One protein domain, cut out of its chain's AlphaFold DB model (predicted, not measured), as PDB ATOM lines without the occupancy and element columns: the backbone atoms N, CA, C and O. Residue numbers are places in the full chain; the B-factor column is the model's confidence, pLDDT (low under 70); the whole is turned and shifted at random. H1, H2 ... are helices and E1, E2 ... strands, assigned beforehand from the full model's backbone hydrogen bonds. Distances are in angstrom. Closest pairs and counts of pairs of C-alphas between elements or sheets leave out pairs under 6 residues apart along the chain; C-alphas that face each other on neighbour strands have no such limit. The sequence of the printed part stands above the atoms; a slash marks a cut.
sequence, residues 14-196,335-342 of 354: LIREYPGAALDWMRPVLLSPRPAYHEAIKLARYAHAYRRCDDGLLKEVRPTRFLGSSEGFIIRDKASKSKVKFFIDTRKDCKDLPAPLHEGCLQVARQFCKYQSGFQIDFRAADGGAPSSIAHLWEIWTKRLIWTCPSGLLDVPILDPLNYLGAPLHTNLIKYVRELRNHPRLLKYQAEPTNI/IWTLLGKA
ATOM      1  N   LEU A  14     -41.868 -25.476  55.505       43.50
ATOM      2  CA  LEU A  14     -43.278 -25.166  55.224       43.50
ATOM      3  C   LEU A  14     -44.148 -26.435  55.178       43.50
ATOM      4  O   LEU A  14     -45.329 -26.363  55.480       43.50
ATOM      5  N   ILE A  15     -43.562 -27.600  54.871       46.53
ATOM      6  CA  ILE A  15     -44.279 -28.886  54.841       46.53
ATOM      7  C   ILE A  15     -44.527 -29.425  56.262       46.53
ATOM      8  O   ILE A  15     -45.481 -30.164  56.476       46.53
ATOM      9  N   ARG A  16     -43.685 -29.069  57.247       41.00
ATOM     10  CA  ARG A  16     -43.787 -29.593  58.623       41.00
ATOM     11  C   ARG A  16     -44.563 -28.696  59.587       41.00
ATOM     12  O   ARG A  16     -45.173 -29.225  60.507       41.00
ATOM     13  N   GLU A  17     -44.546 -27.374  59.408       43.62
ATOM     14  CA  GLU A  17     -45.222 -26.435  60.324       43.62
ATOM     15  C   GLU A  17     -46.642 -26.020  59.896       43.62
ATOM     16  O   GLU A  17     -47.318 -25.327  60.657       43.62
ATOM     17  N   TYR A  18     -47.109 -26.432  58.713       45.91
ATOM     18  CA  TYR A  18     -48.457 -26.131  58.219       45.91
ATOM     19  C   TYR A  18     -49.308 -27.410  58.156       45.91
ATOM     20  O   TYR A  18     -49.153 -28.206  57.228       45.91
ATOM     21  N   PRO A  19     -50.215 -27.637  59.122       36.53
ATOM     22  CA  PRO A  19     -51.199 -28.701  59.026       36.53
ATOM     23  C   PRO A  19     -52.318 -28.244  58.080       36.53
ATOM     24  O   PRO A  19     -53.215 -27.506  58.475       36.53
ATOM     25  N   GLY A  20     -52.243 -28.649  56.812       43.78
ATOM     26  CA  GLY A  20     -53.294 -28.396  55.821       43.78
ATOM     27  C   GLY A  20     -52.740 -28.160  54.418       43.78
ATOM     28  O   GLY A  20     -52.194 -27.102  54.150       43.78
ATOM     29  N   ALA A  21     -52.908 -29.158  53.546       46.56
ATOM     30  CA  ALA A  21     -52.713 -29.132  52.091       46.56
ATOM     31  C   ALA A  21     -51.369 -28.583  51.545       46.56
ATOM     32  O   ALA A  21     -51.127 -27.385  51.447       46.56
ATOM     33  N   ALA A  22     -50.532 -29.528  51.103       52.94
ATOM     34  CA  ALA A  22     -49.481 -29.427  50.087       52.94
ATOM     35  C   ALA A  22     -49.283 -28.047  49.416       52.94
ATOM     36  O   ALA A  22     -49.891 -27.740  48.391       52.94
ATOM     37  N   LEU A  23     -48.324 -27.260  49.917       66.44
ATOM     38  CA  LEU A  23     -47.763 -26.083  49.230       66.44
ATOM     39  C   LEU A  23     -46.842 -26.498  48.065       66.44
ATOM     40  O   LEU A  23     -45.746 -25.964  47.891       66.44
ATOM     41  N   ASP A  24     -47.261 -27.483  47.273       69.12
ATOM     42  CA  ASP A  24     -46.437 -28.059  46.214       69.12
ATOM     43  C   ASP A  24     -46.122 -27.045  45.110       69.12
ATOM     44  O   ASP A  24     -45.022 -27.071  44.560       69.12
ATOM     45  N   TRP A  25     -46.990 -26.069  44.847       78.50
ATOM     46  CA  TRP A  25     -46.653 -24.991  43.916       78.50
ATOM     47  C   TRP A  25     -45.595 -24.016  44.398       78.50
ATOM     48  O   TRP A  25     -44.982 -23.330  43.576       78.50
ATOM     49  N   MET A  26     -45.391 -23.919  45.713       76.69
ATOM     50  CA  MET A  26     -44.323 -23.106  46.288       76.69
ATOM     51  C   MET A  26     -42.972 -23.808  46.201       76.69
ATOM     52  O   MET A  26     -41.970 -23.272  46.674       76.69
ATOM     53  N   ARG A  27     -42.899 -24.994  45.584       76.81
ATOM     54  CA  ARG A  27     -41.619 -25.626  45.280       76.81
ATOM     55  C   ARG A  27     -40.783 -24.672  44.419       76.81
ATOM     56  O   ARG A  27     -41.257 -24.206  43.376       76.81
ATOM     57  N   PRO A  28     -39.551 -24.349  44.846       77.81
ATOM     58  CA  PRO A  28     -38.704 -23.451  44.093       77.81
ATOM     59  C   PRO A  28     -38.186 -24.146  42.831       77.81
ATOM     60  O   PRO A  28     -37.777 -25.308  42.849       77.81
ATOM     61  N   VAL A  29     -38.147 -23.396  41.739       83.81
ATOM     62  CA  VAL A  29     -37.495 -23.753  40.482       83.81
ATOM     63  C   VAL A  29     -36.478 -22.676  40.132       83.81
ATOM     64  O   VAL A  29     -36.676 -21.496  40.420       83.81
ATOM     65  N   LEU A  30     -35.371 -23.087  39.523       85.50
ATOM     66  CA  LEU A  30     -34.370 -22.176  38.990       85.50
ATOM     67  C   LEU A  30     -34.560 -22.053  37.487       85.50
ATOM     68  O   LEU A  30     -34.538 -23.056  36.771       85.50
ATOM     69  N   LEU A  31     -34.718 -20.824  37.015       87.19
ATOM     70  CA  LEU A  31     -34.801 -20.514  35.599       87.19
ATOM     71  C   LEU A  31     -33.445 -19.976  35.133       87.19
ATOM     72  O   LEU A  31     -33.035 -18.878  35.510       87.19
ATOM     73  N   SER A  32     -32.733 -20.787  34.355       87.88
ATOM     74  CA  SER A  32     -31.373 -20.504  33.890       87.88
ATOM     75  C   SER A  32     -31.365 -20.244  32.385       87.88
ATOM     76  O   SER A  32     -32.012 -20.997  31.655       87.88
ATOM     77  N   PRO A  33     -30.615 -19.253  31.885       89.94
ATOM     78  CA  PRO A  33     -30.470 -19.046  30.453       89.94
ATOM     79  C   PRO A  33     -29.612 -20.148  29.834       89.94
ATOM     80  O   PRO A  33     -28.722 -20.711  30.474       89.94
ATOM     81  N   ARG A  34     -29.907 -20.495  28.582       90.31
ATOM     82  CA  ARG A  34     -29.029 -21.314  27.737       90.31
ATOM     83  C   ARG A  34     -28.115 -20.403  26.916       90.31
ATOM     84  O   ARG A  34     -28.497 -19.265  26.668       90.31
ATOM     85  N   PRO A  35     -26.993 -20.895  26.364       88.06
ATOM     86  CA  PRO A  35     -26.139 -20.087  25.486       88.06
ATOM     87  C   PRO A  35     -26.898 -19.397  24.337       88.06
ATOM     88  O   PRO A  35     -26.626 -18.249  24.009       88.06
ATOM     89  N   ALA A  36     -27.920 -20.062  23.782       86.94
ATOM     90  CA  ALA A  36     -28.776 -19.501  22.735       86.94
ATOM     91  C   ALA A  36     -29.554 -18.243  23.166       86.94
ATOM     92  O   ALA A  36     -29.865 -17.407  22.321       86.94
ATOM     93  N   TYR A  37     -29.853 -18.083  24.461       88.31
ATOM     94  CA  TYR A  37     -30.487 -16.876  24.994       88.31
ATOM     95  C   TYR A  37     -29.605 -15.644  24.762       88.31
ATOM     96  O   TYR A  37     -30.091 -14.628  24.272       88.31
ATOM     97  N   HIS A  38     -28.298 -15.755  25.022       85.81
ATOM     98  CA  HIS A  38     -27.345 -14.646  24.887       85.81
ATOM     99  C   HIS A  38     -27.187 -14.154  23.458       85.81
ATOM    100  O   HIS A  38     -27.010 -12.959  23.230       85.81
ATOM    101  N   GLU A  39     -27.281 -15.059  22.491       86.12
ATOM    102  CA  GLU A  39     -27.298 -14.674  21.084       86.12
ATOM    103  C   GLU A  39     -28.655 -14.102  20.675       86.12
ATOM    104  O   GLU A  39     -28.710 -13.123  19.933       86.12
ATOM    105  N   ALA A  40     -29.757 -14.645  21.201       84.31
ATOM    106  CA  ALA A  40     -31.096 -14.158  20.898       84.31
ATOM    107  C   ALA A  40     -31.303 -12.703  21.349       84.31
ATOM    108  O   ALA A  40     -31.784 -11.893  20.556       84.31
ATOM    109  N   ILE A  41     -30.889 -12.343  22.571       83.75
ATOM    110  CA  ILE A  41     -31.125 -11.001  23.132       83.75
ATOM    111  C   ILE A  41     -30.429  -9.871  22.364       83.75
ATOM    112  O   ILE A  41     -30.904  -8.734  22.429       83.75
ATOM    113  N   LYS A  42     -29.343 -10.172  21.636       83.62
ATOM    114  CA  LYS A  42     -28.599  -9.212  20.801       83.62
ATOM    115  C   LYS A  42     -29.357  -8.828  19.530       83.62
ATOM    116  O   LYS A  42     -29.063  -7.803  18.924       83.62
ATOM    117  N   LEU A  43     -30.313  -9.648  19.095       81.62
ATOM    118  CA  LEU A  43     -31.035  -9.428  17.848       81.62
ATOM    119  C   LEU A  43     -32.200  -8.457  18.074       81.62
ATOM    120  O   LEU A  43     -33.036  -8.681  18.947       81.62
ATOM    121  N   ALA A  44     -32.331  -7.431  17.228       72.88
ATOM    122  CA  ALA A  44     -33.444  -6.471  17.297       72.88
ATOM    123  C   ALA A  44     -34.820  -7.161  17.246       72.88
ATOM    124  O   ALA A  44     -35.729  -6.821  17.995       72.88
ATOM    125  N   ARG A  45     -34.940  -8.236  16.451       73.31
ATOM    126  CA  ARG A  45     -36.159  -9.061  16.354       73.31
ATOM    127  C   ARG A  45     -36.580  -9.734  17.661       73.31
ATOM    128  O   ARG A  45     -37.639 -10.349  17.683       73.31
ATOM    129  N   TYR A  46     -35.728  -9.751  18.681       76.12
ATOM    130  CA  TYR A  46     -36.068 -10.281  19.995       76.12
ATOM    131  C   TYR A  46     -36.881  -9.270  20.808       76.12
ATOM    132  O   TYR A  46     -37.663  -9.678  21.644       76.12
ATOM    133  N   ALA A  47     -36.790  -7.971  20.501       70.50
ATOM    134  CA  ALA A  47     -37.648  -6.958  21.116       70.50
ATOM    135  C   ALA A  47     -39.136  -7.150  20.742       70.50
ATOM    136  O   ALA A  47     -40.018  -6.884  21.553       70.50
ATOM    137  N   HIS A  48     -39.416  -7.705  19.556       66.56
ATOM    138  CA  HIS A  48     -40.767  -8.015  19.078       66.56
ATOM    139  C   HIS A  48     -41.018  -9.532  19.113       66.56
ATOM    140  O   HIS A  48     -40.673 -10.252  18.171       66.56
ATOM    141  N   ALA A  49     -41.622 -10.054  20.181       59.25
ATOM    142  CA  ALA A  49     -42.022 -11.463  20.221       59.25
ATOM    143  C   ALA A  49     -43.495 -11.614  19.817       59.25
ATOM    144  O   ALA A  49     -44.382 -11.694  20.660       59.25
ATOM    145  N   TYR A  50     -43.747 -11.658  18.506       56.69
ATOM    146  CA  TYR A  50     -45.043 -12.066  17.960       56.69
ATOM    147  C   TYR A  50     -45.090 -13.589  17.810       56.69
ATOM    148  O   TYR A  50     -44.270 -14.156  17.084       56.69
ATOM    149  N   ARG A  51     -46.040 -14.250  18.491       58.66
ATOM    150  CA  ARG A  51     -46.320 -15.700  18.393       58.66
ATOM    151  C   ARG A  51     -45.084 -16.614  18.482       58.66
ATOM    152  O   ARG A  51     -45.034 -17.658  17.830       58.66
ATOM    153  N   ARG A  52     -44.069 -16.241  19.269       63.22
ATOM    154  CA  ARG A  52     -42.888 -17.086  19.500       63.22
ATOM    155  C   ARG A  52     -43.022 -17.878  20.788       63.22
ATOM    156  O   ARG A  52     -43.395 -17.342  21.826       63.22
ATOM    157  N   CYS A  53     -42.656 -19.151  20.707       61.66
ATOM    158  CA  CYS A  53     -42.406 -19.986  21.868       61.66
ATOM    159  C   CYS A  53     -40.897 -19.969  22.146       61.66
ATOM    160  O   CYS A  53     -40.137 -20.735  21.556       61.66
ATOM    161  N   ASP A  54     -40.459 -19.062  23.021       70.31
ATOM    162  CA  ASP A  54     -39.052 -18.943  23.433       70.31
ATOM    163  C   ASP A  54     -38.692 -19.906  24.582       70.31
ATOM    164  O   ASP A  54     -37.632 -19.783  25.201       70.31
ATOM    165  N   ASP A  55     -39.548 -20.892  24.869       67.44
ATOM    166  CA  ASP A  55     -39.383 -21.852  25.971       67.44
ATOM    167  C   ASP A  55     -38.060 -22.635  25.879       67.44
ATOM    168  O   ASP A  55     -37.525 -23.102  26.886       67.44
ATOM    169  N   GLY A  56     -37.480 -22.736  24.677       80.31
ATOM    170  CA  GLY A  56     -36.178 -23.357  24.440       80.31
ATOM    171  C   GLY A  56     -34.964 -22.517  24.858       80.31
ATOM    172  O   GLY A  56     -33.872 -23.076  24.972       80.31
ATOM    173  N   LEU A  57     -35.114 -21.206  25.090       87.19
ATOM    174  CA  LEU A  57     -34.000 -20.312  25.448       87.19
ATOM    175  C   LEU A  57     -33.580 -20.445  26.908       87.19
ATOM    176  O   LEU A  57     -32.433 -20.160  27.253       87.19
ATOM    177  N   LEU A  58     -34.490 -20.900  27.762       90.31
ATOM    178  CA  LEU A  58     -34.233 -21.092  29.177       90.31
ATOM    179  C   LEU A  58     -34.268 -22.582  29.527       90.31
ATOM    180  O   LEU A  58     -34.681 -23.457  28.761       90.31
ATOM    181  N   LYS A  59     -33.748 -22.899  30.701       90.81
ATOM    182  CA  LYS A  59     -33.766 -24.230  31.284       90.81
ATOM    183  C   LYS A  59     -34.318 -24.121  32.689       90.81
ATOM    184  O   LYS A  59     -33.763 -23.418  33.531       90.81
ATOM    185  N   GLU A  60     -35.361 -24.894  32.943       90.12
ATOM    186  CA  GLU A  60     -35.832 -25.151  34.295       90.12
ATOM    187  C   GLU A  60     -34.950 -26.188  34.967       90.12
ATOM    188  O   GLU A  60     -34.773 -27.316  34.492       90.12
ATOM    189  N   VAL A  61     -34.388 -25.791  36.100       87.06
ATOM    190  CA  VAL A  61     -33.596 -26.653  36.956       87.06
ATOM    191  C   VAL A  61     -34.341 -26.810  38.268       87.06
ATOM    192  O   VAL A  61     -34.588 -25.839  38.978       87.06
ATOM    193  N   ARG A  62     -34.721 -28.053  38.575       85.69
ATOM    194  CA  ARG A  62     -35.380 -28.409  39.831       85.69
ATOM    195  C   ARG A  62     -34.308 -28.708  40.881       85.69
ATOM    196  O   ARG A  62     -33.563 -29.680  40.709       85.69
ATOM    197  N   PRO A  63     -34.190 -27.892  41.938       79.50
ATOM    198  CA  PRO A  63     -33.308 -28.192  43.050       79.50
ATOM    199  C   PRO A  63     -33.740 -29.494  43.726       79.50
ATOM    200  O   PRO A  63     -34.923 -29.756  43.910       79.50
ATOM    201  N   THR A  64     -32.767 -30.310  44.112       77.81
ATOM    202  CA  THR A  64     -33.004 -31.462  44.997       77.81
ATOM    203  C   THR A  64     -33.105 -31.064  46.457       77.81
ATOM    204  O   THR A  64     -33.685 -31.795  47.252       77.81
ATOM    205  N   ARG A  65     -32.482 -29.938  46.806       72.56
ATOM    206  CA  ARG A  65     -32.484 -29.365  48.142       72.56
ATOM    207  C   ARG A  65     -32.238 -27.866  48.032       72.56
ATOM    208  O   ARG A  65     -31.565 -27.415  47.109       72.56
ATOM    209  N   PHE A  66     -32.748 -27.107  48.972       68.31
ATOM    210  CA  PHE A  66     -32.559 -25.673  49.118       68.31
ATOM    211  C   PHE A  66     -31.801 -25.423  50.423       68.31
ATOM    212  O   PHE A  66     -31.981 -26.164  51.374       68.31
ATOM    213  N   LEU A  67     -30.856 -24.490  50.485       63.25
ATOM    214  CA  LEU A  67     -29.893 -24.480  51.599       63.25
ATOM    215  C   LEU A  67     -29.982 -23.313  52.566       63.25
ATOM    216  O   LEU A  67     -29.429 -23.415  53.651       63.25
ATOM    217  N   GLY A  68     -30.698 -22.246  52.254       56.97
ATOM    218  CA  GLY A  68     -30.870 -21.136  53.198       56.97
ATOM    219  C   GLY A  68     -30.198 -19.874  52.727       56.97
ATOM    220  O   GLY A  68     -29.002 -19.914  52.525       56.97
ATOM    221  N   SER A  69     -30.902 -18.742  52.611       57.34
ATOM    222  CA  SER A  69     -30.241 -17.438  52.420       57.34
ATOM    223  C   SER A  69     -29.154 -17.432  51.303       57.34
ATOM    224  O   SER A  69     -29.299 -18.014  50.227       57.34
ATOM    225  N   SER A  70     -28.007 -16.844  51.596       62.06
ATOM    226  CA  SER A  70     -26.800 -16.875  50.790       62.06
ATOM    227  C   SER A  70     -26.233 -18.271  50.500       62.06
ATOM    228  O   SER A  70     -25.336 -18.359  49.675       62.06
ATOM    229  N   GLU A  71     -26.715 -19.365  51.103       66.06
ATOM    230  CA  GLU A  71     -26.230 -20.731  50.854       66.06
ATOM    231  C   GLU A  71     -26.782 -21.385  49.577       66.06
ATOM    232  O   GLU A  71     -26.232 -22.386  49.110       66.06
ATOM    233  N   GLY A  72     -27.849 -20.832  49.000       73.12
ATOM    234  CA  GLY A  72     -28.344 -21.219  47.681       73.12
ATOM    235  C   GLY A  72     -29.025 -22.596  47.606       73.12
ATOM    236  O   GLY A  72     -29.935 -22.883  48.379       73.12
ATOM    237  N   PHE A  73     -28.667 -23.423  46.620       79.19
ATOM    238  CA  PHE A  73     -29.405 -24.629  46.205       79.19
ATOM    239  C   PHE A  73     -28.484 -25.834  46.015       79.19
ATOM    240  O   PHE A  73     -27.341 -25.680  45.603       79.19
ATOM    241  N   ILE A  74     -28.996 -27.050  46.207       80.88
ATOM    242  CA  ILE A  74     -28.366 -28.285  45.729       80.88
ATOM    243  C   ILE A  74     -29.141 -28.818  44.539       80.88
ATOM    244  O   ILE A  74     -30.327 -29.140  44.636       80.88
ATOM    245  N   ILE A  75     -28.435 -29.028  43.440       82.69
ATOM    246  CA  ILE A  75     -28.954 -29.691  42.251       82.69
ATOM    247  C   ILE A  75     -28.248 -31.039  42.122       82.69
ATOM    248  O   ILE A  75     -27.054 -31.156  42.396       82.69
ATOM    249  N   ARG A  76     -28.985 -32.071  41.706       81.81
ATOM    250  CA  ARG A  76     -28.374 -33.323  41.261       81.81
ATOM    251  C   ARG A  76     -28.007 -33.162  39.796       81.81
ATOM    252  O   ARG A  76     -28.890 -32.996  38.954       81.81
ATOM    253  N   ASP A  77     -26.715 -33.203  39.508       76.44
ATOM    254  CA  ASP A  77     -26.250 -33.242  38.134       76.44
ATOM    255  C   ASP A  77     -26.703 -34.558  37.490       76.44
ATOM    256  O   ASP A  77     -26.520 -35.646  38.039       76.44
ATOM    257  N   LYS A  78     -27.341 -34.452  36.323       75.25
ATOM    258  CA  LYS A  78     -27.847 -35.611  35.588       75.25
ATOM    259  C   LYS A  78     -26.709 -36.445  34.999       75.25
ATOM    260  O   LYS A  78     -26.881 -37.653  34.888       75.25
ATOM    261  N   ALA A  79     -25.580 -35.822  34.646       75.12
ATOM    262  CA  ALA A  79     -24.453 -36.509  34.022       75.12
ATOM    263  C   ALA A  79     -23.614 -37.272  35.056       75.12
ATOM    264  O   ALA A  79     -23.429 -38.478  34.935       75.12
ATOM    265  N   SER A  80     -23.162 -36.595  36.114       78.25
ATOM    266  CA  SER A  80     -22.295 -37.206  37.132       78.25
ATOM    267  C   SER A  80     -23.046 -37.896  38.277       78.25
ATOM    268  O   SER A  80     -22.417 -38.513  39.134       78.25
ATOM    269  N   LYS A  81     -24.380 -37.751  38.363       77.81
ATOM    270  CA  LYS A  81     -25.210 -38.101  39.541       77.81
ATOM    271  C   LYS A  81     -24.765 -37.428  40.852       77.81
ATOM    272  O   LYS A  81     -25.340 -37.715  41.908       77.81
ATOM    273  N   SER A  82     -23.790 -36.518  40.799       83.19
ATOM    274  CA  SER A  82     -23.259 -35.805  41.956       83.19
ATOM    275  C   SER A  82     -24.201 -34.681  42.397       83.19
ATOM    276  O   SER A  82     -25.080 -34.232  41.654       83.19
ATOM    277  N   LYS A  83     -24.053 -34.249  43.651       84.38
ATOM    278  CA  LYS A  83     -24.772 -33.103  44.211       84.38
ATOM    279  C   LYS A  83     -23.889 -31.868  44.076       84.38
ATOM    280  O   LYS A  83     -22.795 -31.848  44.630       84.38
ATOM    281  N   VAL A  84     -24.378 -30.842  43.389       84.69
ATOM    282  CA  VAL A  84     -23.664 -29.575  43.181       84.69
ATOM    283  C   VAL A  84     -24.377 -28.464  43.943       84.69
ATOM    284  O   VAL A  84     -25.596 -28.314  43.812       84.69
ATOM    285  N   LYS A  85     -23.623 -27.692  44.736       84.00
ATOM    286  CA  LYS A  85     -24.119 -26.505  45.450       84.00
ATOM    287  C   LYS A  85     -24.025 -25.279  44.532       84.00
ATOM    288  O   LYS A  85     -22.957 -24.979  44.009       84.00
ATOM    289  N   PHE A  86     -25.141 -24.583  44.344       78.44
ATOM    290  CA  PHE A  86     -25.274 -23.370  43.542       78.44
ATOM    291  C   PHE A  86     -25.586 -22.181  44.437       78.44
ATOM    292  O   PHE A  86     -26.545 -22.227  45.199       78.44
ATOM    293  N   PHE A  87     -24.821 -21.103  44.288       78.31
ATOM    294  CA  PHE A  87     -25.018 -19.838  44.990       78.31
ATOM    295  C   PHE A  87     -25.539 -18.786  44.010       78.31
ATOM    296  O   PHE A  87     -25.042 -18.712  42.885       78.31
ATOM    297  N   ILE A  88     -26.506 -17.968  44.432       77.25
ATOM    298  CA  ILE A  88     -26.912 -16.778  43.674       77.25
ATOM    299  C   ILE A  88     -26.001 -15.637  44.122       77.25
ATOM    300  O   ILE A  88     -26.229 -15.020  45.161       77.25
ATOM    301  N   ASP A  89     -24.944 -15.415  43.347       78.62
ATOM    302  CA  ASP A  89     -23.947 -14.373  43.574       78.62
ATOM    303  C   ASP A  89     -24.022 -13.362  42.432       78.62
ATOM    304  O   ASP A  89     -23.664 -13.682  41.298       78.62
ATOM    305  N   THR A  90     -24.494 -12.153  42.722       76.19
ATOM    306  CA  THR A  90     -24.650 -11.088  41.720       76.19
ATOM    307  C   THR A  90     -23.319 -10.486  41.277       76.19
ATOM    308  O   THR A  90     -23.287  -9.746  40.301       76.19
ATOM    309  N   ARG A  91     -22.208 -10.830  41.949       74.38
ATOM    310  CA  ARG A  91     -20.849 -10.457  41.526       74.38
ATOM    311  C   ARG A  91     -20.344 -11.321  40.372       74.38
ATOM    312  O   ARG A  91     -19.401 -10.931  39.689       74.38
ATOM    313  N   LYS A  92     -20.914 -12.517  40.186       70.75
ATOM    314  CA  LYS A  92     -20.591 -13.398  39.054       70.75
ATOM    315  C   LYS A  92     -21.291 -12.894  37.796       70.75
ATOM    316  O   LYS A  92     -22.245 -12.127  37.901       70.75
ATOM    317  N   ASP A  93     -20.807 -13.316  36.623       64.81
ATOM    318  CA  ASP A  93     -21.318 -12.843  35.331       64.81
ATOM    319  C   ASP A  93     -22.852 -12.936  35.300       64.81
ATOM    320  O   ASP A  93     -23.446 -14.017  35.279       64.81
ATOM    321  N   CYS A  94     -23.490 -11.766  35.374       65.44
ATOM    322  CA  CYS A  94     -24.928 -11.607  35.566       65.44
ATOM    323  C   CYS A  94     -25.740 -12.249  34.437       65.44
ATOM    324  O   CYS A  94     -26.935 -12.509  34.586       65.44
ATOM    325  N   LYS A  95     -25.075 -12.504  33.309       68.38
ATOM    326  CA  LYS A  95     -25.620 -13.158  32.130       68.38
ATOM    327  C   LYS A  95     -26.104 -14.571  32.443       68.38
ATOM    328  O   LYS A  95     -27.153 -14.942  31.947       68.38
ATOM    329  N   ASP A  96     -25.453 -15.322  33.326       75.62
ATOM    330  CA  ASP A  96     -25.828 -16.721  33.592       75.62
ATOM    331  C   ASP A  96     -26.543 -16.931  34.929       75.62
ATOM    332  O   ASP A  96     -26.668 -18.058  35.412       75.62
ATOM    333  N   LEU A  97     -27.029 -15.851  35.548       78.25
ATOM    334  CA  LEU A  97     -27.604 -15.926  36.881       78.25
ATOM    335  C   LEU A  97     -28.941 -16.695  36.872       78.25
ATOM    336  O   LEU A  97     -29.909 -16.245  36.251       78.25
ATOM    337  N   PRO A  98     -29.056 -17.831  37.585       80.69
ATOM    338  CA  PRO A  98     -30.323 -18.538  37.677       80.69
ATOM    339  C   PRO A  98     -31.306 -17.744  38.546       80.69
ATOM    340  O   PRO A  98     -31.011 -17.407  39.694       80.69
ATOM    341  N   ALA A  99     -32.499 -17.474  38.014       81.50
ATOM    342  CA  ALA A  99     -33.551 -16.761  38.731       81.50
ATOM    343  C   ALA A  99     -34.422 -17.752  39.530       81.50
ATOM    344  O   ALA A  99     -34.995 -18.667  38.930       81.50
ATOM    345  N   PRO A 100     -34.553 -17.597  40.860       80.94
ATOM    346  CA  PRO A 100     -35.414 -18.449  41.669       80.94
ATOM    347  C   PRO A 100     -36.875 -18.012  41.546       80.94
ATOM    348  O   PRO A 100     -37.187 -16.826  41.652       80.94
ATOM    349  N   LEU A 101     -37.782 -18.965  41.336       83.00
ATOM    350  CA  LEU A 101     -39.222 -18.737  41.178       83.00
ATOM    351  C   LEU A 101     -40.015 -19.865  41.845       83.00
ATOM    352  O   LEU A 101     -39.514 -20.975  41.979       83.00
ATOM    353  N   HIS A 102     -41.262 -19.602  42.232       85.88
ATOM    354  CA  HIS A 102     -42.189 -20.665  42.625       85.88
ATOM    355  C   HIS A 102     -42.761 -21.311  41.363       85.88
ATOM    356  O   HIS A 102     -43.073 -20.601  40.401       85.88
ATOM    357  N   GLU A 103     -42.933 -22.631  41.375       85.69
ATOM    358  CA  GLU A 103     -43.481 -23.380  40.244       85.69
ATOM    359  C   GLU A 103     -44.847 -22.834  39.800       85.69
ATOM    360  O   GLU A 103     -45.030 -22.549  38.616       85.69
ATOM    361  N   GLY A 104     -45.764 -22.570  40.737       88.69
ATOM    362  CA  GLY A 104     -47.075 -22.001  40.399       88.69
ATOM    363  C   GLY A 104     -46.976 -20.613  39.758       88.69
ATOM    364  O   GLY A 104     -47.652 -20.331  38.774       88.69
ATOM    365  N   CYS A 105     -46.064 -19.757  40.233       90.50
ATOM    366  CA  CYS A 105     -45.825 -18.445  39.623       90.50
ATOM    367  C   CYS A 105     -45.329 -18.556  38.175       90.50
ATOM    368  O   CYS A 105     -45.764 -17.790  37.319       90.50
ATOM    369  N   LEU A 106     -44.433 -19.508  37.897       91.25
ATOM    370  CA  LEU A 106     -43.937 -19.747  36.544       91.25
ATOM    371  C   LEU A 106     -45.051 -20.250  35.614       91.25
ATOM    372  O   LEU A 106     -45.103 -19.850  34.453       91.25
ATOM    373  N   GLN A 107     -45.973 -21.073  36.114       92.44
ATOM    374  CA  GLN A 107     -47.137 -21.515  35.339       92.44
ATOM    375  C   GLN A 107     -48.077 -20.352  34.989       92.44
ATOM    376  O   GLN A 107     -48.446 -20.217  33.823       92.44
ATOM    377  N   VAL A 108     -48.391 -19.465  35.945       95.25
ATOM    378  CA  VAL A 108     -49.169 -18.242  35.653       95.25
ATOM    379  C   VAL A 108     -48.443 -17.372  34.624       95.25
ATOM    380  O   VAL A 108     -49.058 -16.893  33.674       95.25
ATOM    381  N   ALA A 109     -47.122 -17.216  34.757       94.44
ATOM    382  CA  ALA A 109     -46.308 -16.464  33.806       94.44
ATOM    383  C   ALA A 109     -46.365 -17.037  32.383       94.44
ATOM    384  O   ALA A 109     -46.436 -16.271  31.426       94.44
ATOM    385  N   ARG A 110     -46.394 -18.365  32.221       93.38
ATOM    386  CA  ARG A 110     -46.541 -19.001  30.901       93.38
ATOM    387  C   ARG A 110     -47.887 -18.689  30.261       93.38
ATOM    388  O   ARG A 110     -47.917 -18.357  29.080       93.38
ATOM    389  N   GLN A 111     -48.978 -18.749  31.025       94.38
ATOM    390  CA  GLN A 111     -50.304 -18.393  30.506       94.38
ATOM    391  C   GLN A 111     -50.380 -16.909  30.138       94.38
ATOM    392  O   GLN A 111     -50.871 -16.561  29.066       94.38
ATOM    393  N   PHE A 112     -49.796 -16.048  30.974       94.06
ATOM    394  CA  PHE A 112     -49.664 -14.625  30.685       94.06
ATOM    395  C   PHE A 112     -48.890 -14.367  29.388       94.06
ATOM    396  O   PHE A 112     -49.367 -13.631  28.530       94.06
ATOM    397  N   CYS A 113     -47.725 -14.994  29.203       91.88
ATOM    398  CA  CYS A 113     -46.933 -14.841  27.983       91.88
ATOM    399  C   CYS A 113     -47.643 -15.410  26.754       91.88
ATOM    400  O   CYS A 113     -47.609 -14.786  25.699       91.88
ATOM    401  N   LYS A 114     -48.333 -16.551  26.881       90.88
ATOM    402  CA  LYS A 114     -49.138 -17.121  25.796       90.88
ATOM    403  C   LYS A 114     -50.177 -16.114  25.305       90.88
ATOM    404  O   LYS A 114     -50.244 -15.873  24.103       90.88
ATOM    405  N   TYR A 115     -50.916 -15.493  26.225       90.44
ATOM    406  CA  TYR A 115     -51.850 -14.416  25.903       90.44
ATOM    407  C   TYR A 115     -51.129 -13.210  25.287       90.44
ATOM    408  O   TYR A 115     -51.463 -12.790  24.182       90.44
ATOM    409  N   GLN A 116     -50.079 -12.703  25.944       89.25
ATOM    410  CA  GLN A 116     -49.410 -11.486  25.492       89.25
ATOM    411  C   GLN A 116     -48.703 -11.617  24.138       89.25
ATOM    412  O   GLN A 116     -48.606 -10.649  23.391       89.25
ATOM    413  N   SER A 117     -48.232 -12.813  23.784       87.50
ATOM    414  CA  SER A 117     -47.597 -13.087  22.488       87.50
ATOM    415  C   SER A 117     -48.544 -12.946  21.288       87.50
ATOM    416  O   SER A 117     -48.078 -12.910  20.144       87.50
ATOM    417  N   GLY A 118     -49.860 -12.882  21.535       85.69
ATOM    418  CA  GLY A 118     -50.870 -12.582  20.523       85.69
ATOM    419  C   GLY A 118     -50.816 -11.135  20.030       85.69
ATOM    420  O   GLY A 118     -51.199 -10.872  18.891       85.69
ATOM    421  N   PHE A 119     -50.272 -10.224  20.838       84.69
ATOM    422  CA  PHE A 119     -50.156  -8.808  20.513       84.69
ATOM    423  C   PHE A 119     -48.766  -8.488  19.954       84.69
ATOM    424  O   PHE A 119     -47.747  -9.027  20.391       84.69
ATOM    425  N   GLN A 120     -48.699  -7.575  18.986       80.56
ATOM    426  CA  GLN A 120     -47.435  -7.084  18.424       80.56
ATOM    427  C   GLN A 120     -46.820  -5.996  19.318       80.56
ATOM    428  O   GLN A 120     -46.652  -4.854  18.903       80.56
ATOM    429  N   ILE A 121     -46.506  -6.346  20.568       80.75
ATOM    430  CA  ILE A 121     -45.914  -5.416  21.536       80.75
ATOM    431  C   ILE A 121     -44.389  -5.510  21.478       80.75
ATOM    432  O   ILE A 121     -43.811  -6.598  21.540       80.75
ATOM    433  N   ASP A 122     -43.738  -4.353  21.387       86.62
ATOM    434  CA  ASP A 122     -42.296  -4.226  21.559       86.62
ATOM    435  C   ASP A 122     -41.946  -4.214  23.051       86.62
ATOM    436  O   ASP A 122     -42.300  -3.293  23.780       86.62
ATOM    437  N   PHE A 123     -41.225  -5.229  23.516       88.06
ATOM    438  CA  PHE A 123     -40.769  -5.349  24.899       88.06
ATOM    439  C   PHE A 123     -39.876  -4.182  25.353       88.06
ATOM    440  O   PHE A 123     -39.863  -3.847  26.540       88.06
ATOM    441  N   ARG A 124     -39.126  -3.566  24.434       85.81
ATOM    442  CA  ARG A 124     -38.143  -2.513  24.724       85.81
ATOM    443  C   ARG A 124     -38.630  -1.110  24.369       85.81
ATOM    444  O   ARG A 124     -37.858  -0.168  24.538       85.81
ATOM    445  N   ALA A 125     -39.878  -0.959  23.923       84.38
ATOM    446  CA  ALA A 125     -40.461   0.357  23.698       84.38
ATOM    447  C   ALA A 125     -40.383   1.209  24.975       84.38
ATOM    448  O   ALA A 125     -40.736   0.744  26.064       84.38
ATOM    449  N   ALA A 126     -39.921   2.454  24.820       73.38
ATOM    450  CA  ALA A 126     -39.782   3.412  25.917       73.38
ATOM    451  C   ALA A 126     -41.127   3.657  26.618       73.38
ATOM    452  O   ALA A 126     -41.197   3.631  27.847       73.38
ATOM    453  N   ASP A 127     -42.194   3.766  25.823       73.69
ATOM    454  CA  ASP A 127     -43.557   3.964  26.294       73.69
ATOM    455  C   ASP A 127     -44.380   2.696  26.054       73.69
ATOM    456  O   ASP A 127     -44.716   2.338  24.928       73.69
ATOM    457  N   GLY A 128     -44.710   1.991  27.137       73.38
ATOM    458  CA  GLY A 128     -45.675   0.889  27.091       73.38
ATOM    459  C   GLY A 128     -45.120  -0.486  26.709       73.38
ATOM    460  O   GLY A 128     -45.914  -1.421  26.594       73.38
ATOM    461  N   GLY A 129     -43.800  -0.663  26.584       85.25
ATOM    462  CA  GLY A 129     -43.237  -1.970  26.237       85.25
ATOM    463  C   GLY A 129     -43.539  -3.054  27.273       85.25
ATOM    464  O   GLY A 129     -43.373  -2.828  28.465       85.25
ATOM    465  N   ALA A 130     -44.003  -4.234  26.858       88.31
ATOM    466  CA  ALA A 130     -44.474  -5.281  27.772       88.31
ATOM    467  C   ALA A 130     -43.842  -6.652  27.479       88.31
ATOM    468  O   ALA A 130     -43.522  -6.959  26.330       88.31
ATOM    469  N   PRO A 131     -43.654  -7.507  28.500       90.62
ATOM    470  CA  PRO A 131     -43.099  -8.833  28.294       90.62
ATOM    471  C   PRO A 131     -44.133  -9.769  27.658       90.62
ATOM    472  O   PRO A 131     -45.188 -10.031  28.227       90.62
ATOM    473  N   SER A 132     -43.788 -10.331  26.506       90.31
ATOM    474  CA  SER A 132     -44.587 -11.338  25.788       90.31
ATOM    475  C   SER A 132     -43.997 -12.755  25.814       90.31
ATOM    476  O   SER A 132     -44.614 -13.683  25.302       90.31
ATOM    477  N   SER A 133     -42.835 -12.962  26.443       90.44
ATOM    478  CA  SER A 133     -42.208 -14.283  26.582       90.44
ATOM    479  C   SER A 133     -41.603 -14.481  27.973       90.44
ATOM    480  O   SER A 133     -41.286 -13.518  28.680       90.44
ATOM    481  N   ILE A 134     -41.403 -15.743  28.372       91.00
ATOM    482  CA  ILE A 134     -40.719 -16.070  29.633       91.00
ATOM    483  C   ILE A 134     -39.299 -15.499  29.643       91.00
ATOM    484  O   ILE A 134     -38.790 -15.104  30.686       91.00
ATOM    485  N   ALA A 135     -38.669 -15.403  28.478       89.19
ATOM    486  CA  ALA A 135     -37.323 -14.890  28.328       89.19
ATOM    487  C   ALA A 135     -37.258 -13.349  28.486       89.19
ATOM    488  O   ALA A 135     -36.291 -12.839  29.058       89.19
ATOM    489  N   HIS A 136     -38.317 -12.613  28.116       89.75
ATOM    490  CA  HIS A 136     -38.503 -11.203  28.505       89.75
ATOM    491  C   HIS A 136     -38.700 -11.037  30.012       89.75
ATOM    492  O   HIS A 136     -38.070 -10.187  30.644       89.75
ATOM    493  N   LEU A 137     -39.560 -11.866  30.606       90.38
ATOM    494  CA  LEU A 137     -39.790 -11.842  32.048       90.38
ATOM    495  C   LEU A 137     -38.523 -12.180  32.838       90.38
ATOM    496  O   LEU A 137     -38.245 -11.527  33.843       90.38
ATOM    497  N   TRP A 138     -37.731 -13.146  32.368       89.38
ATOM    498  CA  TRP A 138     -36.440 -13.485  32.954       89.38
ATOM    499  C   TRP A 138     -35.503 -12.275  32.953       89.38
ATOM    500  O   TRP A 138     -34.927 -11.993  33.998       89.38
ATOM    501  N   GLU A 139     -35.422 -11.512  31.854       88.19
ATOM    502  CA  GLU A 139     -34.597 -10.292  31.789       88.19
ATOM    503  C   GLU A 139     -35.043  -9.254  32.832       88.19
ATOM    504  O   GLU A 139     -34.214  -8.657  33.520       88.19
ATOM    505  N   ILE A 140     -36.357  -9.063  33.001       88.25
ATOM    506  CA  ILE A 140     -36.899  -8.183  34.046       88.25
ATOM    507  C   ILE A 140     -36.499  -8.702  35.437       88.25
ATOM    508  O   ILE A 140     -36.033  -7.931  36.279       88.25
ATOM    509  N   TRP A 141     -36.700  -9.992  35.713       86.75
ATOM    510  CA  TRP A 141     -36.451 -10.566  37.035       86.75
ATOM    511  C   TRP A 141     -34.972 -10.564  37.410       86.75
ATOM    512  O   TRP A 141     -34.658 -10.239  38.555       86.75
ATOM    513  N   THR A 142     -34.067 -10.876  36.482       84.31
ATOM    514  CA  THR A 142     -32.625 -10.843  36.753       84.31
ATOM    515  C   THR A 142     -32.122  -9.426  36.951       84.31
ATOM    516  O   THR A 142     -31.392  -9.191  37.910       84.31
ATOM    517  N   LYS A 143     -32.583  -8.448  36.158       84.50
ATOM    518  CA  LYS A 143     -32.258  -7.035  36.408       84.50
ATOM    519  C   LYS A 143     -32.732  -6.566  37.779       84.50
ATOM    520  O   LYS A 143     -31.967  -5.902  38.468       84.50
ATOM    521  N   ARG A 144     -33.938  -6.951  38.217       82.06
ATOM    522  CA  ARG A 144     -34.431  -6.653  39.578       82.06
ATOM    523  C   ARG A 144     -33.598  -7.323  40.664       82.06
ATOM    524  O   ARG A 144     -33.352  -6.719  41.702       82.06
ATOM    525  N   LEU A 145     -33.173  -8.563  40.435       80.44
ATOM    526  CA  LEU A 145     -32.333  -9.300  41.373       80.44
ATOM    527  C   LEU A 145     -30.972  -8.609  41.539       80.44
ATOM    528  O   LEU A 145     -30.583  -8.319  42.667       80.44
ATOM    529  N   ILE A 146     -30.312  -8.266  40.428       80.44
ATOM    530  CA  ILE A 146     -29.059  -7.494  40.418       80.44
ATOM    531  C   ILE A 146     -29.264  -6.152  41.122       80.44
ATOM    532  O   ILE A 146     -28.468  -5.776  41.967       80.44
ATOM    533  N   TRP A 147     -30.364  -5.456  40.839       80.62
ATOM    534  CA  TRP A 147     -30.675  -4.186  41.493       80.62
ATOM    535  C   TRP A 147     -30.884  -4.299  43.004       80.62
ATOM    536  O   TRP A 147     -30.513  -3.395  43.741       80.62
ATOM    537  N   THR A 148     -31.483  -5.395  43.470       78.25
ATOM    538  CA  THR A 148     -31.751  -5.613  44.899       78.25
ATOM    539  C   THR A 148     -30.449  -5.814  45.678       78.25
ATOM    540  O   THR A 148     -30.302  -5.305  46.784       78.25
ATOM    541  N   CYS A 149     -29.503  -6.562  45.112       77.75
ATOM    542  CA  CYS A 149     -28.219  -6.848  45.738       77.75
ATOM    543  C   CYS A 149     -27.119  -6.683  44.679       77.75
ATOM    544  O   CYS A 149     -26.712  -7.673  44.080       77.75
ATOM    545  N   PRO A 150     -26.641  -5.457  44.397       76.81
ATOM    546  CA  PRO A 150     -25.741  -5.194  43.266       76.81
ATOM    547  C   PRO A 150     -24.340  -5.783  43.431       76.81
ATOM    548  O   PRO A 150     -23.584  -5.865  42.467       76.81
ATOM    549  N   SER A 151     -23.948  -6.170  44.645       76.06
ATOM    550  CA  SER A 151     -22.607  -6.688  44.915       76.06
ATOM    551  C   SER A 151     -22.626  -7.670  46.079       76.06
ATOM    552  O   SER A 151     -22.132  -7.365  47.163       76.06
ATOM    553  N   GLY A 152     -23.191  -8.862  45.880       79.19
ATOM    554  CA  GLY A 152     -23.170  -9.862  46.941       79.19
ATOM    555  C   GLY A 152     -23.959 -11.134  46.685       79.19
ATOM    556  O   GLY A 152     -24.438 -11.425  45.589       79.19
ATOM    557  N   LEU A 153     -24.064 -11.915  47.755       77.62
ATOM    558  CA  LEU A 153     -24.961 -13.058  47.809       77.62
ATOM    559  C   LEU A 153     -26.364 -12.547  48.120       77.62
ATOM    560  O   LEU A 153     -26.529 -11.720  49.012       77.62
ATOM    561  N   LEU A 154     -27.366 -13.057  47.408       74.56
ATOM    562  CA  LEU A 154     -28.753 -12.665  47.644       74.56
ATOM    563  C   LEU A 154     -29.220 -13.134  49.034       74.56
ATOM    564  O   LEU A 154     -29.552 -14.305  49.226       74.56
ATOM    565  N   ASP A 155     -29.274 -12.212  49.990       70.00
ATOM    566  CA  ASP A 155     -29.715 -12.425  51.374       70.00
ATOM    567  C   ASP A 155     -30.954 -11.588  51.756       70.00
ATOM    568  O   ASP A 155     -31.621 -11.861  52.759       70.00
ATOM    569  N   VAL A 156     -31.323 -10.626  50.908       70.81
ATOM    570  CA  VAL A 156     -32.492  -9.750  51.052       70.81
ATOM    571  C   VAL A 156     -33.625 -10.109  50.072       70.81
ATOM    572  O   VAL A 156     -33.382 -10.678  49.004       70.81
ATOM    573  N   PRO A 157     -34.896  -9.798  50.402       72.62
ATOM    574  CA  PRO A 157     -36.013  -9.929  49.469       72.62
ATOM    575  C   PRO A 157     -35.810  -9.079  48.213       72.62
ATOM    576  O   PRO A 157     -35.463  -7.907  48.310       72.62
ATOM    577  N   ILE A 158     -36.094  -9.657  47.041       76.44
ATOM    578  CA  ILE A 158     -36.075  -8.933  45.763       76.44
ATOM    579  C   ILE A 158     -37.097  -7.799  45.821       76.44
ATOM    580  O   ILE A 158     -38.260  -8.054  46.137       76.44
ATOM    581  N   LEU A 159     -36.700  -6.575  45.485       73.75
ATOM    582  CA  LEU A 159     -37.617  -5.437  45.447       73.75
ATOM    583  C   LEU A 159     -38.497  -5.483  44.187       73.75
ATOM    584  O   LEU A 159     -38.044  -5.844  43.097       73.75
ATOM    585  N   ASP A 160     -39.772  -5.117  44.337       78.88
ATOM    586  CA  ASP A 160     -40.720  -4.950  43.233       78.88
ATOM    587  C   ASP A 160     -41.340  -3.541  43.280       78.88
ATOM    588  O   ASP A 160     -41.756  -3.103  44.354       78.88
ATOM    589  N   PRO A 161     -41.440  -2.842  42.135       69.88
ATOM    590  CA  PRO A 161     -41.965  -1.474  42.037       69.88
ATOM    591  C   PRO A 161     -43.366  -1.264  42.618       69.88
ATOM    592  O   PRO A 161     -43.731  -0.144  42.961       69.88
ATOM    593  N   LEU A 162     -44.169  -2.325  42.706       77.31
ATOM    594  CA  LEU A 162     -45.538  -2.284  43.214       77.31
ATOM    595  C   LEU A 162     -45.654  -2.878  44.612       77.31
ATOM    596  O   LEU A 162     -46.758  -3.223  45.038       77.31
ATOM    597  N   ASN A 163     -44.524  -3.062  45.300       79.44
ATOM    598  CA  ASN A 163     -44.456  -3.711  46.603       79.44
ATOM    599  C   ASN A 163     -45.240  -5.040  46.624       79.44
ATOM    600  O   ASN A 163     -45.956  -5.357  47.575       79.44
ATOM    601  N   TYR A 164     -45.208  -5.769  45.501       83.56
ATOM    602  CA  TYR A 164     -45.949  -7.015  45.293       83.56
ATOM    603  C   TYR A 164     -47.453  -6.952  45.615       83.56
ATOM    604  O   TYR A 164     -48.053  -7.969  45.979       83.56
ATOM    605  N   LEU A 165     -48.060  -5.767  45.474       86.12
ATOM    606  CA  LEU A 165     -49.450  -5.483  45.836       86.12
ATOM    607  C   LEU A 165     -49.750  -5.864  47.300       86.12
ATOM    608  O   LEU A 165     -50.703  -6.587  47.608       86.12
ATOM    609  N   GLY A 166     -48.883  -5.397  48.205       82.19
ATOM    610  CA  GLY A 166     -49.045  -5.521  49.657       82.19
ATOM    611  C   GLY A 166     -48.655  -6.882  50.228       82.19
ATOM    612  O   GLY A 166     -49.048  -7.198  51.350       82.19
ATOM    613  N   ALA A 167     -47.925  -7.708  49.469       82.75
ATOM    614  CA  ALA A 167     -47.450  -8.987  49.988       82.75
ATOM    615  C   ALA A 167     -46.481  -8.767  51.161       82.75
ATOM    616  O   ALA A 167     -45.644  -7.867  51.088       82.75
ATOM    617  N   PRO A 168     -46.557  -9.589  52.219       77.62
ATOM    618  CA  PRO A 168     -45.671  -9.447  53.364       77.62
ATOM    619  C   PRO A 168     -44.201  -9.673  52.979       77.62
ATOM    620  O   PRO A 168     -43.812 -10.760  52.547       77.62
ATOM    621  N   LEU A 169     -43.373  -8.639  53.156       75.50
ATOM    622  CA  LEU A 169     -41.943  -8.660  52.850       75.50
ATOM    623  C   LEU A 169     -41.124  -8.719  54.134       75.50
ATOM    624  O   LEU A 169     -40.823  -7.707  54.753       75.50
ATOM    625  N   HIS A 170     -40.707  -9.924  54.510       71.62
ATOM    626  CA  HIS A 170     -39.780 -10.111  55.626       71.62
ATOM    627  C   HIS A 170     -38.409 -10.545  55.139       71.62
ATOM    628  O   HIS A 170     -38.297 -11.217  54.109       71.62
ATOM    629  N   THR A 171     -37.380 -10.253  55.941       63.47
ATOM    630  CA  THR A 171     -35.989 -10.739  55.810       63.47
ATOM    631  C   THR A 171     -35.682 -11.947  56.706       63.47
ATOM    632  O   THR A 171     -34.667 -12.608  56.516       63.47
ATOM    633  N   ASN A 172     -36.604 -12.366  57.589       66.00
ATOM    634  CA  ASN A 172     -36.567 -13.652  58.315       66.00
ATOM    635  C   ASN A 172     -37.853 -14.497  58.087       66.00
ATOM    636  O   ASN A 172     -38.946 -13.939  58.085       66.00
ATOM    637  N   LEU A 173     -37.746 -15.813  57.834       68.19
ATOM    638  CA  LEU A 173     -38.900 -16.721  57.676       68.19
ATOM    639  C   LEU A 173     -39.726 -16.816  58.963       68.19
ATOM    640  O   LEU A 173     -40.947 -16.807  58.905       68.19
ATOM    641  N   ILE A 174     -39.076 -16.837  60.127       71.38
ATOM    642  CA  ILE A 174     -39.747 -16.854  61.433       71.38
ATOM    643  C   ILE A 174     -40.626 -15.609  61.588       71.38
ATOM    644  O   ILE A 174     -41.759 -15.711  62.051       71.38
ATOM    645  N   LYS A 175     -40.128 -14.436  61.165       76.06
ATOM    646  CA  LYS A 175     -40.912 -13.189  61.170       76.06
ATOM    647  C   LYS A 175     -42.105 -13.282  60.219       76.06
ATOM    648  O   LYS A 175     -43.213 -12.966  60.631       76.06
ATOM    649  N   TYR A 176     -41.888 -13.800  59.010       76.25
ATOM    650  CA  TYR A 176     -42.949 -14.030  58.028       76.25
ATOM    651  C   TYR A 176     -44.045 -14.970  58.561       76.25
ATOM    652  O   TYR A 176     -45.219 -14.623  58.551       76.25
ATOM    653  N   VAL A 177     -43.674 -16.136  59.102       75.12
ATOM    654  CA  VAL A 177     -44.623 -17.105  59.678       75.12
ATOM    655  C   VAL A 177     -45.370 -16.503  60.867       75.12
ATOM    656  O   VAL A 177     -46.579 -16.683  60.986       75.12
ATOM    657  N   ARG A 178     -44.676 -15.763  61.737       81.12
ATOM    658  CA  ARG A 178     -45.307 -15.067  62.864       81.12
ATOM    659  C   ARG A 178     -46.330 -14.041  62.384       81.12
ATOM    660  O   ARG A 178     -47.420 -13.982  62.939       81.12
ATOM    661  N   GLU A 179     -46.002 -13.264  61.360       82.06
ATOM    662  CA  GLU A 179     -46.926 -12.289  60.790       82.06
ATOM    663  C   GLU A 179     -48.160 -12.963  60.187       82.06
ATOM    664  O   GLU A 179     -49.276 -12.532  60.460       82.06
ATOM    665  N   LEU A 180     -47.989 -14.062  59.447       79.00
ATOM    666  CA  LEU A 180     -49.117 -14.825  58.911       79.00
ATOM    667  C   LEU A 180     -50.016 -15.402  60.011       79.00
ATOM    668  O   LEU A 180     -51.237 -15.352  59.881       79.00
ATOM    669  N   ARG A 181     -49.433 -15.903  61.110       82.44
ATOM    670  CA  ARG A 181     -50.198 -16.371  62.281       82.44
ATOM    671  C   ARG A 181     -50.985 -15.231  62.934       82.44
ATOM    672  O   ARG A 181     -52.133 -15.430  63.313       82.44
ATOM    673  N   ASN A 182     -50.386 -14.047  63.033       87.94
ATOM    674  CA  ASN A 182     -51.022 -12.870  63.629       87.94
ATOM    675  C   ASN A 182     -52.057 -12.214  62.697       87.94
ATOM    676  O   ASN A 182     -52.959 -11.518  63.162       87.94
ATOM    677  N   HIS A 183     -51.944 -12.431  61.384       87.38
ATOM    678  CA  HIS A 183     -52.810 -11.838  60.372       87.38
ATOM    679  C   HIS A 183     -53.283 -12.885  59.350       87.38
ATOM    680  O   HIS A 183     -52.803 -12.896  58.212       87.38
ATOM    681  N   PRO A 184     -54.296 -13.707  59.692       84.50
ATOM    682  CA  PRO A 184     -54.805 -14.766  58.813       84.50
ATOM    683  C   PRO A 184     -55.235 -14.288  57.419       84.50
ATOM    684  O   PRO A 184     -55.103 -15.014  56.442       84.50
ATOM    685  N   ARG A 185     -55.661 -13.023  57.283       85.31
ATOM    686  CA  ARG A 185     -55.977 -12.386  55.988       85.31
ATOM    687  C   ARG A 185     -54.823 -12.385  54.976       85.31
ATOM    688  O   ARG A 185     -55.051 -12.120  53.800       85.31
ATOM    689  N   LEU A 186     -53.586 -12.602  55.425       84.50
ATOM    690  CA  LEU A 186     -52.402 -12.687  54.573       84.50
ATOM    691  C   LEU A 186     -52.213 -14.092  53.970       84.50
ATOM    692  O   LEU A 186     -51.417 -14.257  53.047       84.50
ATOM    693  N   LEU A 187     -52.966 -15.101  54.422       83.88
ATOM    694  CA  LEU A 187     -52.906 -16.459  53.869       83.88
ATOM    695  C   LEU A 187     -53.316 -16.508  52.394       83.88
ATOM    696  O   LEU A 187     -52.780 -17.317  51.642       83.88
ATOM    697  N   LYS A 188     -54.147 -15.569  51.927       86.81
ATOM    698  CA  LYS A 188     -54.488 -15.435  50.505       86.81
ATOM    699  C   LYS A 188     -53.279 -15.225  49.590       86.81
ATOM    700  O   LYS A 188     -53.322 -15.581  48.419       86.81
ATOM    701  N   TYR A 189     -52.165 -14.685  50.102       85.25
ATOM    702  CA  TYR A 189     -50.923 -14.587  49.328       85.25
ATOM    703  C   TYR A 189     -50.305 -15.968  49.076       85.25
ATOM    704  O   TYR A 189     -49.589 -16.122  48.093       85.25
ATOM    705  N   GLN A 190     -50.602 -16.960  49.923       83.00
ATOM    706  CA  GLN A 190     -50.095 -18.330  49.871       83.00
ATOM    707  C   GLN A 190     -51.027 -19.337  49.182       83.00
ATOM    708  O   GLN A 190     -50.650 -20.495  49.005       83.00
ATOM    709  N   ALA A 191     -52.223 -18.921  48.778       87.19
ATOM    710  CA  ALA A 191     -53.168 -19.811  48.123       87.19
ATOM    711  C   ALA A 191     -52.654 -20.258  46.744       87.19
ATOM    712  O   ALA A 191     -52.131 -19.447  45.995       87.19
ATOM    713  N   GLU A 192     -52.785 -21.535  46.391       88.69
ATOM    714  CA  GLU A 192     -52.367 -22.073  45.086       88.69
ATOM    715  C   GLU A 192     -52.972 -21.282  43.913       88.69
ATOM    716  O   GLU A 192     -54.182 -21.335  43.736       88.69
ATOM    717  N   PRO A 193     -52.192 -20.579  43.073       92.31
ATOM    718  CA  PRO A 193     -52.772 -19.790  41.993       92.31
ATOM    719  C   PRO A 193     -53.133 -20.623  40.755       92.31
ATOM    720  O   PRO A 193     -53.750 -20.078  39.846       92.31
ATOM    721  N   THR A 194     -52.727 -21.893  40.645       91.81
ATOM    722  CA  THR A 194     -52.904 -22.670  39.402       91.81
ATOM    723  C   THR A 194     -54.113 -23.596  39.420       91.81
ATOM    724  O   THR A 194     -54.752 -23.744  38.387       91.81
ATOM    725  N   ASN A 195     -54.479 -24.139  40.580       88.56
ATOM    726  CA  ASN A 195     -55.595 -25.064  40.745       88.56
ATOM    727  C   ASN A 195     -56.707 -24.414  41.579       88.56
ATOM    728  O   ASN A 195     -56.584 -24.293  42.800       88.56
ATOM    729  N   ILE A 196     -57.780 -23.985  40.912       92.44
ATOM    730  CA  ILE A 196     -58.931 -23.339  41.546       92.44
ATOM    731  C   ILE A 196     -60.136 -24.263  41.415       92.44
ATOM    732  O   ILE A 196     -60.699 -24.417  40.332       92.44
ATOM    733  N   ILE A 335     -50.984 -12.043  40.832       94.00
ATOM    734  CA  ILE A 335     -49.773 -12.410  40.083       94.00
ATOM    735  C   ILE A 335     -49.905 -11.973  38.621       94.00
ATOM    736  O   ILE A 335     -48.973 -11.374  38.088       94.00
ATOM    737  N   TRP A 336     -51.063 -12.196  37.997       95.12
ATOM    738  CA  TRP A 336     -51.352 -11.728  36.641       95.12
ATOM    739  C   TRP A 336     -51.191 -10.210  36.510       95.12
ATOM    740  O   TRP A 336     -50.548  -9.724  35.583       95.12
ATOM    741  N   THR A 337     -51.695  -9.452  37.483       93.00
ATOM    742  CA  THR A 337     -51.568  -7.990  37.529       93.00
ATOM    743  C   THR A 337     -50.110  -7.550  37.680       93.00
ATOM    744  O   THR A 337     -49.670  -6.621  37.003       93.00
ATOM    745  N   LEU A 338     -49.331  -8.228  38.531       91.88
ATOM    746  CA  LEU A 338     -47.894  -7.968  38.688       91.88
ATOM    747  C   LEU A 338     -47.124  -8.215  37.384       91.88
ATOM    748  O   LEU A 338     -46.250  -7.423  37.036       91.88
ATOM    749  N   LEU A 339     -47.470  -9.272  36.646       92.62
ATOM    750  CA  LEU A 339     -46.908  -9.563  35.323       92.62
ATOM    751  C   LEU A 339     -47.316  -8.503  34.292       92.62
ATOM    752  O   LEU A 339     -46.460  -7.960  33.595       92.62
ATOM    753  N   GLY A 340     -48.598  -8.129  34.261       90.31
ATOM    754  CA  GLY A 340     -49.143  -7.089  33.382       90.31
ATOM    755  C   GLY A 340     -48.501  -5.718  33.585       90.31
ATOM    756  O   GLY A 340     -48.365  -4.954  32.628       90.31
ATOM    757  N   LYS A 341     -48.034  -5.429  34.804       89.06
ATOM    758  CA  LYS A 341     -47.310  -4.201  35.163       89.06
ATOM    759  C   LYS A 341     -45.784  -4.373  35.185       89.06
ATOM    760  O   LYS A 341     -45.070  -3.436  35.535       89.06
ATOM    761  N   ALA A 342     -45.244  -5.535  34.826       88.81
ATOM    762  CA  ALA A 342     -43.801  -5.732  34.752       88.81
ATOM    763  C   ALA A 342     -43.240  -5.001  33.523       88.81
ATOM    764  O   ALA A 342     -43.674  -5.236  32.397       88.81
TER     765      ALA A 342
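This is residues 14 to 196 and 335 to 342 of the 354 residues of an uncharacterized protein of Monosporascus sp. GIB2 (UniProt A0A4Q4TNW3). A small three-stranded sheet, E2 E1 E5, makes a wall with the long helix H4 crossing over one of its faces, while H3 packs on it with residues 103 to 106 and H7 packs on H3. The hairpin E3 E4 lies beyond one end of E2; H1, H5 and H6 form a loose group at one end of the whole, with H2 and the loop 42 to 57 toward the other end. The 191 printed residues include seven named helices and five named strands, in the order H1 E1 H2 E2 E3 E4 E5 H3 H4 H5 H6 H7. Both sheets are antiparallel and the class is mixed, with under half of the residues in named elements. The whole is compact, with a radius of gyration of the C-alphas of 17.4 A and spans of 48 by 42 by 32 A.

Start at the inner strand E1, residues 28 to 33, antiparallel to E2, residues 58 to 61, with N 59 and O 32 2.7 A apart, and to E5, residues 99 to 102, with N 29 and O 101 2.8 A apart. With H3, residues 103 to 116, and H4, residues 134 to 148, on one face, this sheet makes two layers. H4 has a height over the sheet of 8.8 A and runs across the strands, at 75 degrees to E1 on the local plane. H3 and H4 only just touch, with 3 pairs of C-alphas within 8 A, the closest being Cys 113 and Ile 134, 6.5 A. H7, residues 335 to 340, touches H3, closest at C-alphas 336 and 112, 6.8 A. H2, residues 35 to 41, is close to H4 but not clearly touching, with C-alphas 37 and 135 7.9 A apart. E3, residues 73 to 76, and E4, residues 83 to 86, form a hairpin, with N 73 and O 86 2.8 A apart. H5, residues 173 to 182, and H6, residues 184 to 190, are close but not clearly touching, with C-alphas 180 and 186 5.8 A apart; H1, residues 14 to 17, is apart from both. Every O i to N i+4 pair is within hydrogen-bond range in H3, H4, H5 and H7; H2 has 2 of 3, H6 0 of 3 but 3 of 4 O i to N i+3 pairs, and H1 is too short for such a pair.

Find C-alpha 28 at (-38.704, -23.451, 44.093); from there E1 runs 16.5 A. H4 starts at C-alpha 134, (-40.719, -16.070, 29.633), and runs 20.6 A; H3 runs 19.9 A and H5 14.0 A. H7 ends at C-alpha 340, (-49.143, -7.089, 33.382).

Look for the farthest C-alphas at Pro 19 and Ala 44, 50.5 A apart. Residues 197 to 334 are not printed, and C-alphas 196 and 335 are 14.3 A apart across the cut. The long links are H2 to E2, E2 to E3, E4 to E5, H3 to H4 and H4 to H5. The mean pLDDT of the printed part is 79.1; 31 residues are under 70, among them 14 to 24 and 48 to 53.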